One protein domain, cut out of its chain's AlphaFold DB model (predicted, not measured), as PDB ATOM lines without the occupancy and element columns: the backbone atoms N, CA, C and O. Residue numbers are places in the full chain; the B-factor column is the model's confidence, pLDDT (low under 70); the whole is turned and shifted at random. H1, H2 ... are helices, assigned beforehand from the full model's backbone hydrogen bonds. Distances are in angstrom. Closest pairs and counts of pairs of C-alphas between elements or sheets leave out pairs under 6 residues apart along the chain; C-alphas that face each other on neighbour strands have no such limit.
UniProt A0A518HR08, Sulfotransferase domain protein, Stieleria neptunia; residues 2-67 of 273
ATOM      1  N   TYR A   2      85.504  16.339  84.503       43.38
ATOM      2  CA  TYR A   2      84.651  17.399  85.054       43.38
ATOM      3  C   TYR A   2      84.732  17.400  86.581       43.38
ATOM      4  O   TYR A   2      84.543  16.364  87.197       43.38
ATOM      5  N   GLU A   3      85.027  18.513  87.233       51.88
ATOM      6  CA  GLU A   3      85.040  18.604  88.705       51.88
ATOM      7  C   GLU A   3      83.697  19.130  89.250       51.88
ATOM      8  O   GLU A   3      83.576  19.536  90.397       51.88
ATOM      9  N   VAL A   4      82.645  19.037  88.429       58.12
ATOM     10  CA  VAL A   4      81.385  19.775  88.586       58.12
ATOM     11  C   VAL A   4      80.507  19.264  89.747       58.12
ATOM     12  O   VAL A   4      79.803  20.059  90.352       58.12
ATOM     13  N   HIS A   5      80.554  17.985  90.151       63.56
ATOM     14  CA  HIS A   5      79.616  17.477  91.187       63.56
ATOM     15  C   HIS A   5      79.853  18.026  92.592       63.56
ATOM     16  O   HIS A   5      78.892  18.505  93.188       63.56
ATOM     17  N   PRO A   6      81.083  17.970  93.144       63.34
ATOM     18  CA  PRO A   6      81.329  18.504  94.478       63.34
ATOM     19  C   PRO A   6      81.229  20.030  94.518       63.34
ATOM     20  O   PRO A   6      80.886  20.572  95.560       63.34
ATOM     21  N   LEU A   7      81.511  20.709  93.401       64.69
ATOM     22  CA  LEU A   7      81.429  22.167  93.304       64.69
ATOM     23  C   LEU A   7      79.988  22.681  93.191       64.69
ATOM     24  O   LEU A   7      79.700  23.758  93.690       64.69
ATOM     25  N   VAL A   8      79.084  21.921  92.562       71.19
ATOM     26  CA  VAL A   8      77.680  22.334  92.375       71.19
ATOM     27  C   VAL A   8      76.778  21.862  93.516       71.19
ATOM     28  O   VAL A   8      75.877  22.589  93.919       71.19
ATOM     29  N   PHE A   9      77.009  20.659  94.052       71.25
ATOM     30  CA  PHE A   9      76.121  20.021  95.037       71.25
ATOM     31  C   PHE A   9      76.799  19.728  96.386       71.25
ATOM     32  O   PHE A   9      76.271  18.973  97.206       71.25
ATOM     33  N   GLY A  10      77.995  20.277  96.620       62.81
ATOM     34  CA  GLY A  10      78.718  20.131  97.881       62.81
ATOM     35  C   GLY A  10      78.090  20.935  99.021       62.81
ATOM     36  O   GLY A  10      77.592  22.036  98.825       62.81
ATOM     37  N   LYS A  11      78.145  20.391 100.241       56.22
ATOM     38  CA  LYS A  11      77.739  21.075 101.479       56.22
ATOM     39  C   LYS A  11      78.981  21.659 102.163       56.22
ATOM     40  O   LYS A  11      79.533  20.992 103.028       56.22
ATOM     41  N   ASN A  12      79.482  22.827 101.759       56.28
ATOM     42  CA  ASN A  12      80.678  23.428 102.375       56.28
ATOM     43  C   ASN A  12      80.522  24.941 102.601       56.28
ATOM     44  O   ASN A  12      79.799  25.617 101.884       56.28
ATOM     45  N   THR A  13      81.239  25.463 103.597       54.56
ATOM     46  CA  THR A  13      81.087  26.806 104.191       54.56
ATOM     47  C   THR A  13      81.724  27.967 103.406       54.56
ATOM     48  O   THR A  13      81.522  29.120 103.777       54.56
ATOM     49  N   HIS A  14      82.465  27.705 102.321       63.06
ATOM     50  CA  HIS A  14      83.148  28.727 101.503       63.06
ATOM     51  C   HIS A  14      82.567  28.811 100.080       63.06
ATOM     52  O   HIS A  14      83.228  28.485  99.094       63.06
ATOM     53  N   GLN A  15      81.310  29.253  99.977       67.06
ATOM     54  CA  GLN A  15      80.543  29.270  98.723       67.06
ATOM     55  C   GLN A  15      81.185  30.142  97.623       67.06
ATOM     56  O   GLN A  15      81.218  29.757  96.457       67.06
ATOM     57  N   GLY A  16      81.745  31.305  97.981       68.31
ATOM     58  CA  GLY A  16      82.289  32.261  97.004       68.31
ATOM     59  C   GLY A  16      83.517  31.752  96.239       68.31
ATOM     60  O   GLY A  16      83.612  31.922  95.026       68.31
ATOM     61  N   GLU A  17      84.446  31.083  96.925       73.44
ATOM     62  CA  GLU A  17      85.639  30.501  96.291       73.44
ATOM     63  C   GLU A  17      85.271  29.306  95.397       73.44
ATOM     64  O   GLU A  17      85.816  29.142  94.301       73.44
ATOM     65  N   GLN A  18      84.283  28.513  95.822       74.44
ATOM     66  CA  GLN A  18      83.748  27.401  95.037       74.44
ATOM     67  C   GLN A  18      83.067  27.883  93.761       74.44
ATOM     68  O   GLN A  18      83.329  27.324  92.700       74.44
ATOM     69  N   ASN A  19      82.271  28.948  93.840       77.88
ATOM     70  CA  ASN A  19      81.608  29.532  92.677       77.88
ATOM     71  C   ASN A  19      82.623  30.085  91.670       77.88
ATOM     72  O   ASN A  19      82.525  29.784  90.485       77.88
ATOM     73  N   ARG A  20      83.656  30.814  92.126       78.69
ATOM     74  CA  ARG A  20      84.743  31.285  91.243       78.69
ATOM     75  C   ARG A  20      85.473  30.128  90.567       78.69
ATOM     76  O   ARG A  20      85.745  30.175  89.369       78.69
ATOM     77  N   THR A  21      85.755  29.071  91.327       82.12
ATOM     78  CA  THR A  21      86.381  27.854  90.798       82.12
ATOM     79  C   THR A  21      85.478  27.175  89.769       82.12
ATOM     80  O   THR A  21      85.947  26.800  88.697       82.12
ATOM     81  N   LEU A  22      84.181  27.053  90.058       81.00
ATOM     82  CA  LEU A  22      83.184  26.471  89.162       81.00
ATOM     83  C   LEU A  22      83.084  27.254  87.850       81.00
ATOM     84  O   LEU A  22      83.166  26.642  86.787       81.00
ATOM     85  N   VAL A  23      82.962  28.583  87.919       82.56
ATOM     86  CA  VAL A  23      82.941  29.463  86.740       82.56
ATOM     87  C   VAL A  23      84.200  29.237  85.906       82.56
ATOM     88  O   VAL A  23      84.084  28.847  84.750       82.56
ATOM     89  N   SER A  24      85.391  29.326  86.507       83.69
ATOM     90  CA  SER A  24      86.661  29.109  85.797       83.69
ATOM     91  C   SER A  24      86.749  27.732  85.115       83.69
ATOM     92  O   SER A  24      87.245  27.591  83.992       83.69
ATOM     93  N   GLN A  25      86.231  26.683  85.759       83.19
ATOM     94  CA  GLN A  25      86.178  25.348  85.163       83.19
ATOM     95  C   GLN A  25      85.202  25.259  83.992       83.19
ATOM     96  O   GLN A  25      85.518  24.616  82.985       83.19
ATOM     97  N   LEU A  26      84.029  25.879  84.117       83.75
ATOM     98  CA  LEU A  26      83.019  25.929  83.066       83.75
ATOM     99  C   LEU A  26      83.495  26.768  81.878       83.75
ATOM    100  O   LEU A  26      83.293  26.337  80.747       83.75
ATOM    101  N   GLU A  27      84.199  27.878  82.104       85.19
ATOM    102  CA  GLU A  27      84.816  28.699  81.053       85.19
ATOM    103  C   GLU A  27      85.795  27.876  80.225       85.19
ATOM    104  O   GLU A  27      85.674  27.769  79.001       85.19
ATOM    105  N   LYS A  28      86.728  27.199  80.907       84.56
ATOM    106  CA  LYS A  28      87.712  26.328  80.259       84.56
ATOM    107  C   LYS A  28      87.043  25.190  79.499       84.56
ATOM    108  O   LYS A  28      87.497  24.812  78.417       84.56
ATOM    109  N   PHE A  29      85.996  24.612  80.077       80.62
ATOM    110  CA  PHE A  29      85.302  23.491  79.473       80.62
ATOM    111  C   PHE A  29      84.486  23.905  78.242       80.62
ATOM    112  O   PHE A  29      84.625  23.312  77.172       80.62
ATOM    113  N   LEU A  30      83.635  24.916  78.389       81.31
ATOM    114  CA  LEU A  30      82.729  25.374  77.343       81.31
ATOM    115  C   LEU A  30      83.439  26.241  76.299       81.31
ATOM    116  O   LEU A  30      82.868  26.444  75.227       81.31
ATOM    117  N   ARG A  31      84.669  26.690  76.588       83.06
ATOM    118  CA  ARG A  31      85.446  27.660  75.800       83.06
ATOM    119  C   ARG A  31      84.651  28.953  75.600       83.06
ATOM    120  O   ARG A  31      84.467  29.427  74.479       83.06
ATOM    121  N   LEU A  32      84.130  29.461  76.714       84.00
ATOM    122  CA  LEU A  32      83.283  30.645  76.819       84.00
ATOM    123  C   LEU A  32      83.817  31.569  77.910       84.00
ATOM    124  O   LEU A  32      84.364  31.073  78.888       84.00
ATOM    125  N   ASP A  33      83.608  32.870  77.745       85.56
ATOM    126  CA  ASP A  33      83.711  33.845  78.834       85.56
ATOM    127  C   ASP A  33      82.409  33.798  79.650       85.56
ATOM    128  O   ASP A  33      81.317  33.858  79.073       85.56
ATOM    129  N   LEU A  34      82.528  33.590  80.963       82.81
ATOM    130  CA  LEU A  34      81.416  33.472  81.911       82.81
ATOM    131  C   LEU A  34      81.626  34.394  83.125       82.81
ATOM    132  O   LEU A  34      81.011  34.190  84.176       82.81
ATOM    133  N   SER A  35      82.506  35.390  82.992       77.50
ATOM    134  CA  SER A  35      82.914  36.301  84.065       77.50
ATOM    135  C   SER A  35      81.758  37.102  84.683       77.50
ATOM    136  O   SER A  35      81.851  37.540  85.828       77.50
ATOM    137  N   ASP A  36      80.642  37.230  83.969       76.19
ATOM    138  CA  ASP A  36      79.422  37.937  84.361       76.19
ATOM    139  C   ASP A  36      78.408  37.079  85.144       76.19
ATOM    140  O   ASP A  36      77.420  37.610  85.645       76.19
ATOM    141  N   ILE A  37      78.618  35.765  85.285       76.25
ATOM    142  CA  ILE A  37      77.622  34.864  85.895       76.25
ATOM    143  C   ILE A  37      77.505  35.034  87.433       76.25
ATOM    144  O   ILE A  37      76.489  34.645  88.014       76.25
ATOM    145  N   GLY A  38      78.490  35.642  88.110       62.69
ATOM    146  CA  GLY A  38      78.660  35.565  89.574       62.69
ATOM    147  C   GLY A  38      78.427  36.834  90.409       62.69
ATOM    148  O   GLY A  38      79.316  37.177  91.189       62.69
ATOM    149  N   SER A  39      77.274  37.510  90.313       54.03
ATOM    150  CA  SER A  39      76.992  38.714  91.126       54.03
ATOM    151  C   SER A  39      75.971  38.583  92.271       54.03
ATOM    152  O   SER A  39      75.896  39.523  93.056       54.03
ATOM    153  N   ASP A  40      75.249  37.464  92.453       51.28
ATOM    154  CA  ASP A  40      74.144  37.402  93.435       51.28
ATOM    155  C   ASP A  40      74.307  36.327  94.535       51.28
ATOM    156  O   ASP A  40      74.681  35.179  94.300       51.28
ATOM    157  N   ASN A  41      74.012  36.719  95.783       48.03
ATOM    158  CA  ASN A  41      74.197  35.934  97.013       48.03
ATOM    159  C   ASN A  41      72.949  35.093  97.376       48.03
ATOM    160  O   ASN A  41      72.128  35.534  98.182       48.03
ATOM    161  N   CYS A  42      72.806  33.862  96.865       41.62
ATOM    162  CA  CYS A  42      71.777  32.917  97.344       41.62
ATOM    163  C   CYS A  42      72.270  31.453  97.419       41.62
ATOM    164  O   CYS A  42      73.156  31.033  96.687       41.62
ATOM    165  N   GLY A  43      71.692  30.640  98.311       50.59
ATOM    166  CA  GLY A  43      72.130  29.267  98.622       50.59
ATOM    167  C   GLY A  43      71.996  28.217  97.501       50.59
ATOM    168  O   GLY A  43      72.457  27.093  97.682       50.59
ATOM    169  N   THR A  44      71.403  28.556  96.350       63.34
ATOM    170  CA  THR A  44      71.283  27.701  95.145       63.34
ATOM    171  C   THR A  44      72.266  28.076  94.024       63.34
ATOM    172  O   THR A  44      72.179  27.555  92.911       63.34
ATOM    173  N   GLU A  45      73.224  28.959  94.312       76.81
ATOM    174  CA  GLU A  45      74.036  29.644  93.303       76.81
ATOM    175  C   GLU A  45      74.828  28.705  92.380       76.81
ATOM    176  O   GLU A  45      74.851  28.911  91.172       76.81
ATOM    177  N   GLY A  46      75.400  27.608  92.889       79.56
ATOM    178  CA  GLY A  46      76.167  26.670  92.055       79.56
ATOM    179  C   GLY A  46      75.338  26.008  90.944       79.56
ATOM    180  O   GLY A  46      75.827  25.827  89.827       79.56
ATOM    181  N   ALA A  47      74.074  25.672  91.222       81.75
ATOM    182  CA  ALA A  47      73.170  25.099  90.225       81.75
ATOM    183  C   ALA A  47      72.757  26.135  89.175       81.75
ATOM    184  O   ALA A  47      72.765  25.822  87.986       81.75
ATOM    185  N   ARG A  48      72.485  27.373  89.606       83.94
ATOM    186  CA  ARG A  48      72.163  28.500  88.721       83.94
ATOM    187  C   ARG A  48      73.332  28.844  87.794       83.94
ATOM    188  O   ARG A  48      73.136  28.977  86.589       83.94
ATOM    189  N   ILE A  49      74.552  28.914  88.337       86.25
ATOM    190  CA  ILE A  49      75.792  29.111  87.568       86.25
ATOM    191  C   ILE A  49      75.926  28.019  86.502       86.25
ATOM    192  O   ILE A  49      76.209  28.312  85.338       86.25
ATOM    193  N   LEU A  50      75.723  26.753  86.890       87.56
ATOM    194  CA  LEU A  50      75.796  25.629  85.962       87.56
ATOM    195  C   LEU A  50      74.733  25.740  84.860       87.56
ATOM    196  O   LEU A  50      75.070  25.580  83.689       87.56
ATOM    197  N   GLU A  51      73.478  26.011  85.212       88.81
ATOM    198  CA  GLU A  51      72.382  26.142  84.250       88.81
ATOM    199  C   GLU A  51      72.639  27.257  83.239       88.81
ATOM    200  O   GLU A  51      72.581  27.008  82.034       88.81
ATOM    201  N   GLU A  52      73.002  28.452  83.705       89.00
ATOM    202  CA  GLU A  52      73.283  29.599  82.841       89.00
ATOM    203  C   GLU A  52      74.444  29.294  81.885       89.00
ATOM    204  O   GLU A  52      74.334  29.482  80.668       89.00
ATOM    205  N   ALA A  53      75.538  28.724  82.401       89.56
ATOM    206  CA  ALA A  53      76.680  28.329  81.585       89.56
ATOM    207  C   ALA A  53      76.295  27.288  80.517       89.56
ATOM    208  O   ALA A  53      76.657  27.425  79.343       89.56
ATOM    209  N   MET A  54      75.526  26.261  80.889       91.38
ATOM    210  CA  MET A  54      75.079  25.219  79.962       91.38
ATOM    211  C   MET A  54      74.093  25.763  78.919       91.38
ATOM    212  O   MET A  54      74.202  25.418  77.737       91.38
ATOM    213  N   CYS A  55      73.185  26.660  79.305       91.19
ATOM    214  CA  CYS A  55      72.271  27.361  78.405       91.19
ATOM    215  C   CYS A  55      73.030  28.218  77.385       91.19
ATOM    216  O   CYS A  55      72.790  28.095  76.178       91.19
ATOM    217  N   ARG A  56      74.012  29.012  77.824       90.44
ATOM    218  CA  ARG A  56      74.892  29.782  76.927       90.44
ATOM    219  C   ARG A  56      75.673  28.878  75.976       90.44
ATOM    220  O   ARG A  56      75.667  29.100  74.762       90.44
ATOM    221  N   GLY A  57      76.279  27.811  76.499       89.44
ATOM    222  CA  GLY A  57      76.994  26.800  75.713       89.44
ATOM    223  C   GLY A  57      76.125  26.092  74.674       89.44
ATOM    224  O   GLY A  57      76.620  25.736  73.601       89.44
ATOM    225  N   THR A  58      74.840  25.916  74.974       91.06
ATOM    226  CA  THR A  58      73.832  25.323  74.084       91.06
ATOM    227  C   THR A  58      73.454  26.275  72.959       91.06
ATOM    228  O   THR A  58      73.520  25.890  71.790       91.06
ATOM    229  N   ARG A  59      73.148  27.537  73.297       92.06
ATOM    230  CA  ARG A  59      72.805  28.588  72.326       92.06
ATOM    231  C   ARG A  59      73.944  28.843  71.341       92.06
ATOM    232  O   ARG A  59      73.705  28.852  70.138       92.06
ATOM    233  N   ARG A  60      75.193  28.948  71.818       90.06
ATOM    234  CA  ARG A  60      76.372  29.141  70.947       90.06
ATOM    235  C   ARG A  60      76.561  28.011  69.934       90.06
ATOM    236  O   ARG A  60      77.033  28.254  68.830       90.06
ATOM    237  N   ARG A  61      76.201  26.776  70.295       88.19
ATOM    238  CA  ARG A  61      76.276  25.603  69.405       88.19
ATOM    239  C   ARG A  61      75.031  25.437  68.522       88.19
ATOM    240  O   ARG A  61      74.907  24.412  67.854       88.19
ATOM    241  N   GLY A  62      74.091  26.387  68.553       90.69
ATOM    242  CA  GLY A  62      72.831  26.314  67.809       90.69
ATOM    243  C   GLY A  62      71.940  25.140  68.230       90.69
ATOM    244  O   GLY A  62      71.147  24.643  67.433       90.69
ATOM    245  N   LYS A  63      72.099  24.635  69.459       90.69
ATOM    246  CA  LYS A  63      71.299  23.529  70.001       90.69
ATOM    247  C   LYS A  63      70.135  24.082  70.825       90.69
ATOM    248  O   LYS A  63      70.148  25.235  71.244       90.69
ATOM    249  N   LYS A  64      69.118  23.248  71.055       91.12
ATOM    250  CA  LYS A  64      67.909  23.628  71.812       91.12
ATOM    251  C   LYS A  64      67.938  23.186  73.275       91.12
ATOM    252  O   LYS A  64      67.199  23.732  74.082       91.12
ATOM    253  N   ARG A  65      68.742  22.173  73.605       92.06
ATOM    254  CA  ARG A  65      68.798  21.548  74.932       92.06
ATOM    255  C   ARG A  65      70.235  21.159  75.258       92.06
ATOM    256  O   ARG A  65      70.968  20.744  74.355       92.06
ATOM    257  N   TRP A  66      70.616  21.269  76.525       92.31
ATOM    258  CA  TRP A  66      71.847  20.678  77.040       92.31
ATOM    259  C   TRP A  66      71.571  19.323  77.687       92.31
ATOM    260  O   TRP A  66      70.451  19.014  78.085       92.31
ATOM    261  N   CYS A  67      72.620  18.517  77.818       91.56
ATOM    262  CA  CYS A  67      72.627  17.334  78.662       91.56
ATOM    263  C   CYS A  67      73.952  17.265  79.427       91.56
ATOM    264  O   CYS A  67      74.982  17.758  78.960       91.56
TER     265      CYS A  67
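This is residues 2 to 67 of the 273 residues of the protein "Sulfotransferase domain protein" of Stieleria neptunia (UniProt A0A518HR08). What is the main picture? Two long helices, H2 and H3, lie side by side and run the same way, and the short helix H1 packs on one side of this pair near where both begin. The long link from H2 to H3, residues 31 to 44, returns over the side of the pair away from H1. How is it made up, and how large is it? The 66 printed residues have three named helices in the order H1, H2, H3 and no named strand, the class being all helix. The whole is compact, with a radius of gyration of the C-alphas of 11.6 A, and elongated, with spans of 37 by 21 by 19 A.

Where are the longest helices? H2 takes residues 15 to 30 and measures 21.8 A from first to last C-alpha, beginning at C-alpha 15 at (80.543, 29.270, 98.723). H3 takes residues 45 to 60 and measures 22.5 A, ending at C-alpha 60 at (76.372, 29.141, 70.947). And the remaining one? H1 takes residues 4 to 9, 8.3 A long, beginning at C-alpha 4 at (81.385, 19.775, 88.586).

How does H2 stand to H3? They touch at a shallow tilt of 17 degrees and run the same way. Their closest C-alphas are those of Leu 30 and Gly 57, 6.1 A apart. How does H1 meet them? H1 touches residues 18 to 22 of H2 alone, the closest C-alphas being those of Leu 7 and Gln 18, 6.0 A apart; the two form a helical hairpin, running opposite ways at a shallow tilt of 34 degrees, only just short of steep. H1 touches residues 46 to 50 of H3 alone, at a steep tilt of 42 degrees and opposite ways, the closest C-alphas being those of Val 8 and Gly 46, 4.6 A apart. What do the tilts and backbones show? The helix packing is mostly aligned, but only just: of the 3 touching pairs, 2 are at a shallow tilt. In H1, H2 and H3 every O i to N i+4 pair is within hydrogen-bond range.

How far does it reach? The two C-alphas farthest apart are those of Thr 13 and Gly 62, at 37.3 A, and the first and last printed C-alphas, Tyr 2 and Cys 67, are 13.6 A apart. Is it continuous, and how are its links? The printed part has no cut; the link from H1 to H2 is tight, with 5 residues, and that from H2 to H3 is long, with 14. Where is confidence low? The mean pLDDT of the printed part is 76.1, and 20 printed residues are under 70: residues 2 to 7, 10 to 16 and 38 to 44.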